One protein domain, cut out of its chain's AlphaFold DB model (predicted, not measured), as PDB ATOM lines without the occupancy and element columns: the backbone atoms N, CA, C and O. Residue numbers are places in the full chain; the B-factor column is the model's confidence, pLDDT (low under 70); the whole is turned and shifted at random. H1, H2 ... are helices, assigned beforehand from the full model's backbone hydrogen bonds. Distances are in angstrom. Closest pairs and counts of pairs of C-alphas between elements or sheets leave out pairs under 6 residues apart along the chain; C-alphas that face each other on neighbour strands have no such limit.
ATOM      1  N   VAL A 440      -9.800 -14.650 -19.680       87.75
ATOM      2  CA  VAL A 440      -9.430 -13.338 -20.237       87.75
ATOM      3  C   VAL A 440     -10.678 -12.523 -20.603       87.75
ATOM      4  O   VAL A 440     -10.748 -11.330 -20.311       87.75
ATOM      5  N   ALA A 441     -11.710 -13.156 -21.167       87.62
ATOM      6  CA  ALA A 441     -12.976 -12.482 -21.458       87.62
ATOM      7  C   ALA A 441     -13.686 -11.988 -20.181       87.62
ATOM      8  O   ALA A 441     -14.167 -10.851 -20.135       87.62
ATOM      9  N   TRP A 442     -13.714 -12.809 -19.125       83.00
ATOM     10  CA  TRP A 442     -14.317 -12.446 -17.842       83.00
ATOM     11  C   TRP A 442     -13.564 -11.305 -17.149       83.00
ATOM     12  O   TRP A 442     -14.183 -10.319 -16.747       83.00
ATOM     13  N   THR A 443     -12.231 -11.379 -17.069       82.88
ATOM     14  CA  THR A 443     -11.407 -10.316 -16.459       82.88
ATOM     15  C   THR A 443     -11.567  -8.980 -17.189       82.88
ATOM     16  O   THR A 443     -11.669  -7.923 -16.557       82.88
ATOM     17  N   TYR A 444     -11.684  -9.009 -18.517       81.19
ATOM     18  CA  TYR A 444     -11.948  -7.816 -19.314       81.19
ATOM     19  C   TYR A 444     -13.339  -7.212 -19.058       81.19
ATOM     20  O   TYR A 444     -13.477  -5.997 -18.902       81.19
ATOM     21  N   SER A 445     -14.380  -8.043 -18.967       83.31
ATOM     22  CA  SER A 445     -15.733  -7.576 -18.642       83.31
ATOM     23  C   SER A 445     -15.799  -6.976 -17.232       83.31
ATOM     24  O   SER A 445     -16.312  -5.871 -17.047       83.31
ATOM     25  N   SER A 446     -15.223  -7.661 -16.240       77.69
ATOM     26  CA  SER A 446     -15.203  -7.210 -14.842       77.69
ATOM     27  C   SER A 446     -14.420  -5.904 -14.657       77.69
ATOM     28  O   SER A 446     -14.886  -4.994 -13.971       77.69
ATOM     29  N   SER A 447     -13.271  -5.747 -15.325       76.12
ATOM     30  CA  SER A 447     -12.479  -4.505 -15.274       76.12
ATOM     31  C   SER A 447     -13.191  -3.303 -15.915       76.12
ATOM     32  O   SER A 447     -13.111  -2.188 -15.390       76.12
ATOM     33  N   ARG A 448     -13.969  -3.500 -16.990       74.12
ATOM     34  CA  ARG A 448     -14.831  -2.438 -17.551       74.12
ATOM     35  C   ARG A 448     -15.926  -1.991 -16.578       74.12
ATOM     36  O   ARG A 448     -16.211  -0.798 -16.489       74.12
ATOM     37  N   LEU A 449     -16.520  -2.919 -15.829       72.31
ATOM     38  CA  LEU A 449     -17.539  -2.589 -14.828       72.31
ATOM     39  C   LEU A 449     -16.939  -1.817 -13.645       72.31
ATOM     40  O   LEU A 449     -17.506  -0.812 -13.219       72.31
ATOM     41  N   LEU A 450     -15.760  -2.226 -13.162       70.19
ATOM     42  CA  LEU A 450     -15.048  -1.532 -12.083       70.19
ATOM     43  C   LEU A 450     -14.631  -0.114 -12.488       70.19
ATOM     44  O   LEU A 450     -14.890   0.831 -11.747       70.19
ATOM     45  N   THR A 451     -14.055   0.064 -13.681       73.88
ATOM     46  CA  THR A 451     -13.667   1.400 -14.168       73.88
ATOM     47  C   THR A 451     -14.883   2.306 -14.366       73.88
ATOM     48  O   THR A 451     -14.847   3.461 -13.946       73.88
ATOM     49  N   SER A 452     -15.998   1.787 -14.892       75.50
ATOM     50  CA  SER A 452     -17.250   2.547 -15.006       75.50
ATOM     51  C   SER A 452     -17.796   2.986 -13.642       75.50
ATOM     52  O   SER A 452     -18.190   4.140 -13.477       75.50
ATOM     53  N   ASN A 453     -17.804   2.097 -12.646       78.38
ATOM     54  CA  ASN A 453     -18.320   2.407 -11.310       78.38
ATOM     55  C   ASN A 453     -17.423   3.398 -10.554       78.38
ATOM     56  O   ASN A 453     -17.932   4.315  -9.909       78.38
ATOM     57  N   ILE A 454     -16.097   3.273 -10.681       83.31
ATOM     58  CA  ILE A 454     -15.135   4.211 -10.085       83.31
ATOM     59  C   ILE A 454     -15.294   5.611 -10.694       83.31
ATOM     60  O   ILE A 454     -15.333   6.596  -9.959       83.31
ATOM     61  N   ILE A 455     -15.461   5.718 -12.018       83.88
ATOM     62  CA  ILE A 455     -15.679   7.010 -12.689       83.88
ATOM     63  C   ILE A 455     -16.966   7.679 -12.186       83.88
ATOM     64  O   ILE A 455     -16.960   8.873 -11.884       83.88
ATOM     65  N   ILE A 456     -18.057   6.920 -12.034       86.38
ATOM     66  CA  ILE A 456     -19.320   7.445 -11.494       86.38
ATOM     67  C   ILE A 456     -19.133   7.931 -10.049       86.38
ATOM     68  O   ILE A 456     -19.578   9.031  -9.718       86.38
ATOM     69  N   MET A 457     -18.435   7.166  -9.203       87.06
ATOM     70  CA  MET A 457     -18.152   7.567  -7.819       87.06
ATOM     71  C   MET A 457     -17.341   8.865  -7.747       87.06
ATOM     72  O   MET A 457     -17.697   9.764  -6.987       87.06
ATOM     73  N   ILE A 458     -16.312   9.017  -8.586       90.44
ATOM     74  CA  ILE A 458     -15.509  10.247  -8.653       90.44
ATOM     75  C   ILE A 458     -16.379  11.448  -9.054       90.44
ATOM     76  O   ILE A 458     -16.299  12.502  -8.423       90.44
ATOM     77  N   ILE A 459     -17.253  11.296 -10.055       92.00
ATOM     78  CA  ILE A 459     -18.156  12.369 -10.501       92.00
ATOM     79  C   ILE A 459     -19.114  12.787  -9.379       92.00
ATOM     80  O   ILE A 459     -19.295  13.981  -9.138       92.00
ATOM     81  N   VAL A 460     -19.706  11.828  -8.663       92.31
ATOM     82  CA  VAL A 460     -20.624  12.115  -7.547       92.31
ATOM     83  C   VAL A 460     -19.908  12.867  -6.424       92.31
ATOM     84  O   VAL A 460     -20.442  13.855  -5.913       92.31
ATOM     85  N   VAL A 461     -18.686  12.457  -6.080       93.81
ATOM     86  CA  VAL A 461     -17.867  13.127  -5.061       93.81
ATOM     87  C   VAL A 461     -17.525  14.559  -5.487       93.81
ATOM     88  O   VAL A 461     -17.706  15.488  -4.701       93.81
ATOM     89  N   LEU A 462     -17.117  14.776  -6.740       94.75
ATOM     90  CA  LEU A 462     -16.828  16.118  -7.261       94.75
ATOM     91  C   LEU A 462     -18.062  17.032  -7.238       94.75
ATOM     92  O   LEU A 462     -17.962  18.189  -6.828       94.75
ATOM     93  N   ILE A 463     -19.236  16.518  -7.617       94.50
ATOM     94  CA  ILE A 463     -20.498  17.270  -7.546       94.50
ATOM     95  C   ILE A 463     -20.828  17.636  -6.094       94.50
ATOM     96  O   ILE A 463     -21.236  18.769  -5.826       94.50
ATOM     97  N   PHE A 464     -20.619  16.718  -5.149       94.31
ATOM     98  CA  PHE A 464     -20.845  16.974  -3.729       94.31
ATOM     99  C   PHE A 464     -19.930  18.083  -3.190       94.31
ATOM    100  O   PHE A 464     -20.414  19.016  -2.545       94.31
ATOM    101  N   PHE A 465     -18.632  18.047  -3.514       94.81
ATOM    102  CA  PHE A 465     -17.688  19.102  -3.130       94.81
ATOM    103  C   PHE A 465     -18.042  20.458  -3.752       94.81
ATOM    104  O   PHE A 465     -18.037  21.474  -3.056       94.81
ATOM    105  N   MET A 466     -18.426  20.486  -5.032       94.62
ATOM    106  CA  MET A 466     -18.881  21.712  -5.699       94.62
ATOM    107  C   MET A 466     -20.137  22.288  -5.037       94.62
ATOM    108  O   MET A 466     -20.216  23.492  -4.796       94.62
ATOM    109  N   MET A 467     -21.101  21.435  -4.677       94.06
ATOM    110  CA  MET A 467     -22.305  21.858  -3.962       94.06
ATOM    111  C   MET A 467     -21.965  22.421  -2.576       94.06
ATOM    112  O   MET A 467     -22.504  23.458  -2.192       94.06
ATOM    113  N   MET A 468     -21.038  21.796  -1.844       93.88
ATOM    114  CA  MET A 468     -20.586  22.287  -0.540       93.88
ATOM    115  C   MET A 468     -19.931  23.673  -0.651       93.88
ATOM    116  O   MET A 468     -20.239  24.561   0.143       93.88
ATOM    117  N   MET A 469     -19.089  23.889  -1.665       95.06
ATOM    118  CA  MET A 469     -18.454  25.187  -1.919       95.06
ATOM    119  C   MET A 469     -19.472  26.268  -2.298       95.06
ATOM    120  O   MET A 469     -19.362  27.398  -1.827       95.06
ATOM    121  N   LEU A 470     -20.502  25.931  -3.083       94.81
ATOM    122  CA  LEU A 470     -21.596  26.854  -3.407       94.81
ATOM    123  C   LEU A 470     -22.419  27.231  -2.170       94.81
ATOM    124  O   LEU A 470     -22.761  28.400  -1.996       94.81
ATOM    125  N   VAL A 471     -22.700  26.271  -1.283       92.81
ATOM    126  CA  VAL A 471     -23.383  26.539  -0.007       92.81
ATOM    127  C   VAL A 471     -22.522  27.429   0.888       92.81
ATOM    128  O   VAL A 471     -23.032  28.394   1.449       92.81
ATOM    129  N   LEU A 472     -21.216  27.169   0.986       92.69
ATOM    130  CA  LEU A 472     -20.284  28.003   1.751       92.69
ATOM    131  C   LEU A 472     -20.184  29.427   1.191       92.69
ATOM    132  O   LEU A 472     -20.221  30.387   1.963       92.69
ATOM    133  N   ALA A 473     -20.110  29.576  -0.132       93.44
ATOM    134  CA  ALA A 473     -20.115  30.872  -0.808       93.44
ATOM    135  C   ALA A 473     -21.430  31.633  -0.566       93.44
ATOM    136  O   ALA A 473     -21.428  32.834  -0.292       93.44
ATOM    137  N   TRP A 474     -22.563  30.930  -0.600       92.56
ATOM    138  CA  TRP A 474     -23.865  31.512  -0.290       92.56
ATOM    139  C   TRP A 474     -23.972  31.947   1.179       92.56
ATOM    140  O   TRP A 474     -24.413  33.062   1.450       92.56
ATOM    141  N   LEU A 475     -23.512  31.118   2.124       88.81
ATOM    142  CA  LEU A 475     -23.489  31.447   3.555       88.81
ATOM    143  C   LEU A 475     -22.600  32.664   3.843       88.81
ATOM    144  O   LEU A 475     -23.005  33.561   4.580       88.81
ATOM    145  N   THR A 476     -21.412  32.729   3.237       89.25
ATOM    146  CA  THR A 476     -20.506  33.882   3.383       89.25
ATOM    147  C   THR A 476     -21.094  35.154   2.776       89.25
ATOM    148  O   THR A 476     -21.011  36.214   3.398       89.25
ATOM    149  N   TYR A 477     -21.750  35.067   1.616       91.50
ATOM    150  CA  TYR A 477     -22.470  36.193   1.020       91.50
ATOM    151  C   TYR A 477     -23.627  36.678   1.908       91.50
ATOM    152  O   TYR A 477     -23.731  37.873   2.186       91.50
ATOM    153  N   ALA A 478     -24.463  35.758   2.402       87.56
ATOM    154  CA  ALA A 478     -25.592  36.067   3.278       87.56
ATOM    155  C   ALA A 478     -25.139  36.699   4.607       87.56
ATOM    156  O   ALA A 478     -25.775  37.637   5.083       87.56
ATOM    157  N   TYR A 479     -24.016  36.233   5.167       84.62
ATOM    158  CA  TYR A 479     -23.420  36.790   6.383       84.62
ATOM    159  C   TYR A 479     -22.852  38.199   6.167       84.62
ATOM    160  O   TYR A 479     -23.050  39.087   6.994       84.62
ATOM    161  N   ARG A 480     -22.166  38.432   5.040       87.50
ATOM    162  CA  ARG A 480     -21.560  39.736   4.727       87.50
ATOM    163  C   ARG A 480     -22.597  40.792   4.316       87.50
ATOM    164  O   ARG A 480     -22.347  41.982   4.495       87.50
ATOM    165  N   HIS A 481     -23.750  40.373   3.790       85.75
ATOM    166  CA  HIS A 481     -24.823  41.254   3.315       85.75
ATOM    167  C   HIS A 481     -26.165  40.981   4.030       85.75
ATOM    168  O   HIS A 481     -27.082  40.411   3.425       85.75
ATOM    169  N   PRO A 482     -26.331  41.434   5.289       78.81
ATOM    170  CA  PRO A 482     -27.509  41.135   6.111       78.81
ATOM    171  C   PRO A 482     -28.817  41.769   5.608       78.81
ATOM    172  O   PRO A 482     -29.892  41.262   5.906       78.81
ATOM    173  N   SER A 483     -28.753  42.840   4.810       78.38
ATOM    174  CA  SER A 483     -29.927  43.481   4.191       78.38
ATOM    175  C   SER A 483     -30.395  42.807   2.892       78.38
ATOM    176  O   SER A 483     -31.416  43.197   2.324       78.38
ATOM    177  N   SER A 484     -29.666  41.801   2.396       87.19
ATOM    178  CA  SER A 484     -30.072  41.014   1.227       87.19
ATOM    179  C   SER A 484     -31.192  40.029   1.581       87.19
ATOM    180  O   SER A 484     -31.299  39.582   2.723       87.19
ATOM    181  N   ARG A 485     -32.003  39.616   0.594       82.81
ATOM    182  CA  ARG A 485     -33.063  38.602   0.797       82.81
ATOM    183  C   ARG A 485     -32.525  37.301   1.419       82.81
ATOM    184  O   ARG A 485     -33.202  36.692   2.236       82.81
ATOM    185  N   SER A 486     -31.301  36.911   1.064       82.06
ATOM    186  CA  SER A 486     -30.575  35.764   1.627       82.06
ATOM    187  C   SER A 486     -30.124  35.974   3.077       82.06
ATOM    188  O   SER A 486     -30.209  35.043   3.871       82.06
ATOM    189  N   GLY A 487     -29.685  37.185   3.441       80.44
ATOM    190  CA  GLY A 487     -29.302  37.531   4.815       80.44
ATOM    191  C   GLY A 487     -30.499  37.578   5.770       80.44
ATOM    192  O   GLY A 487     -30.441  37.010   6.857       80.44
ATOM    193  N   ILE A 488     -31.620  38.160   5.328       82.81
ATOM    194  CA  ILE A 488     -32.877  38.218   6.098       82.81
ATOM    195  C   ILE A 488     -33.419  36.807   6.368       82.81
ATOM    196  O   ILE A 488     -33.783  36.492   7.500       82.81
ATOM    197  N   TRP A 489     -33.397  35.929   5.360       82.69
ATOM    198  CA  TRP A 489     -33.837  34.536   5.498       82.69
ATOM    199  C   TRP A 489     -33.044  33.762   6.568       82.69
ATOM    200  O   TRP A 489     -33.622  32.974   7.318       82.69
ATOM    201  N   LEU A 490     -31.733  34.014   6.672       78.19
ATOM    202  CA  LEU A 490     -30.835  33.358   7.631       78.19
ATOM    203  C   LEU A 490     -31.057  33.840   9.078       78.19
ATOM    204  O   LEU A 490     -30.820  33.090  10.021       78.19
ATOM    205  N   ILE A 491     -31.542  35.072   9.248       72.56
ATOM    206  CA  ILE A 491     -31.909  35.662  10.546       72.56
ATOM    207  C   ILE A 491     -33.288  35.163  11.005       72.56
ATOM    208  O   ILE A 491     -33.495  34.901  12.189       72.56
ATOM    209  N   GLU A 492     -34.225  34.998  10.069       76.56
ATOM    210  CA  GLU A 492     -35.585  34.520  10.339       76.56
ATOM    211  C   GLU A 492     -35.615  33.021  10.690       76.56
ATOM    212  O   GLU A 492     -36.344  32.592  11.587       76.56
ATOM    213  N   HIS A 493     -34.765  32.214  10.049       67.94
ATOM    214  CA  HIS A 493     -34.603  30.795  10.364       67.94
ATOM    215  C   HIS A 493     -33.539  30.588  11.450       67.94
ATOM    216  O   HIS A 493     -32.387  30.266  11.171       67.94
ATOM    217  N   GLN A 494     -33.937  30.742  12.717       65.75
ATOM    218  CA  GLN A 494     -33.049  30.547  13.868       65.75
ATOM    219  C   GLN A 494     -32.341  29.166  13.834       65.75
ATOM    220  O   GLN A 494     -33.012  28.125  13.868       65.75
ATOM    221  N   PRO A 495     -30.992  29.109  13.846       58.56
ATOM    222  CA  PRO A 495     -30.225  27.862  13.703       58.56
ATOM    223  C   PRO A 495     -30.442  26.845  14.843       58.56
ATOM    224  O   PRO A 495     -30.144  25.658  14.688       58.56
ATOM    225  N   SER A 496     -31.016  27.266  15.974       61.88
ATOM    226  CA  SER A 496     -31.349  26.404  17.116       61.88
ATOM    227  C   SER A 496     -32.489  25.416  16.824       61.88
ATOM    228  O   SER A 496     -32.428  24.271  17.277       61.88
ATOM    229  N   GLN A 497     -33.493  25.801  16.025       61.78
ATOM    230  CA  GLN A 497     -34.617  24.916  15.687       61.78
ATOM    231  C   GLN A 497     -34.255  23.880  14.614       61.78
ATOM    232  O   GLN A 497     -34.750  22.750  14.632       61.78
ATOM    233  N   ILE A 498     -33.343  24.232  13.703       63.31
ATOM    234  CA  ILE A 498     -32.842  23.325  12.660       63.31
ATOM    235  C   ILE A 498     -31.995  22.213  13.291       63.31
ATOM    236  O   ILE A 498     -32.162  21.042  12.946       63.31
ATOM    237  N   ARG A 499     -31.164  22.547  14.290       65.44
ATOM    238  CA  ARG A 499     -30.345  21.576  15.032       65.44
ATOM    239  C   ARG A 499     -31.191  20.474  15.677       65.44
ATOM    240  O   ARG A 499     -30.842  19.304  15.558       65.44
ATOM    241  N   GLN A 500     -32.322  20.815  16.300       65.62
ATOM    242  CA  GLN A 500     -33.202  19.803  16.900       65.62
ATOM    243  C   GLN A 500     -33.880  18.905  15.854       65.62
ATOM    244  O   GLN A 500     -33.999  17.700  16.067       65.62
ATOM    245  N   ARG A 501     -34.272  19.451  14.694       68.06
ATOM    246  CA  ARG A 501     -34.866  18.653  13.605       68.06
ATOM    247  C   ARG A 501     -33.873  17.666  12.994       68.06
ATOM    248  O   ARG A 501     -34.249  16.527  12.732       68.06
ATOM    249  N   VAL A 502     -32.616  18.072  12.817       70.50
ATOM    250  CA  VAL A 502     -31.555  17.200  12.290       70.50
ATOM    251  C   VAL A 502     -31.212  16.090  13.289       70.50
ATOM    252  O   VAL A 502     -31.159  14.923  12.909       70.50
ATOM    253  N   VAL A 503     -31.072  16.418  14.578       74.44
ATOM    254  CA  VAL A 503     -30.824  15.422  15.638       74.44
ATOM    255  C   VAL A 503     -31.957  14.392  15.717       74.44
ATOM    256  O   VAL A 503     -31.684  13.192  15.787       74.44
ATOM    257  N   ASN A 504     -33.216  14.835  15.625       74.00
ATOM    258  CA  ASN A 504     -34.391  13.955  15.643       74.00
ATOM    259  C   ASN A 504     -34.508  13.069  14.388       74.00
ATOM    260  O   ASN A 504     -35.039  11.961  14.453       74.00
TER     261      ASN A 504
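What this domain is: This is residues 440 to 504 of the 532 residues of the protein "PSI domain-containing protein" of Helobdella robusta (UniProt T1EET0). One very long helix, H1, ends in a small hook: at its last residues the chain turns a corner into short H2, and H3 then points back, well clear of H1. H1 makes the longest axis. The printed part has 65 residues, with three named helices, H1, H2, H3, and no named strand: all helix. It is extended, with a radius of gyration of the C-alphas of 20.8 A and spans of 64 by 29 by 12 A.

How they stand to each other: H1, residues 440 to 480, touches H2, residues 485 to 492, with residues 477 to 479 alone. Their closest C-alphas, of Ala 478 and Gly 487, are 4.3 A apart. Their lines are about perpendicular, at 81 degrees. H3, residues 495 to 504, is apart from H1 and from H2. In H1 and H2 every O i to N i+4 pair is within hydrogen-bond range; in H3, 5 of 6 are.

Where its parts are: H1 runs 59.9 A from C-alpha 440 at (-9.430, -13.338, -20.237) to C-alpha 480. H3 ends at C-alpha 504, (-34.391, 13.955, 15.643).

The domain as a whole: The C-alphas farthest apart, of Val 440 and Ser 483, are 65.2 A apart. The printed part has no cut, and both links are tight. Residues 493 to 501 have pLDDT under 70.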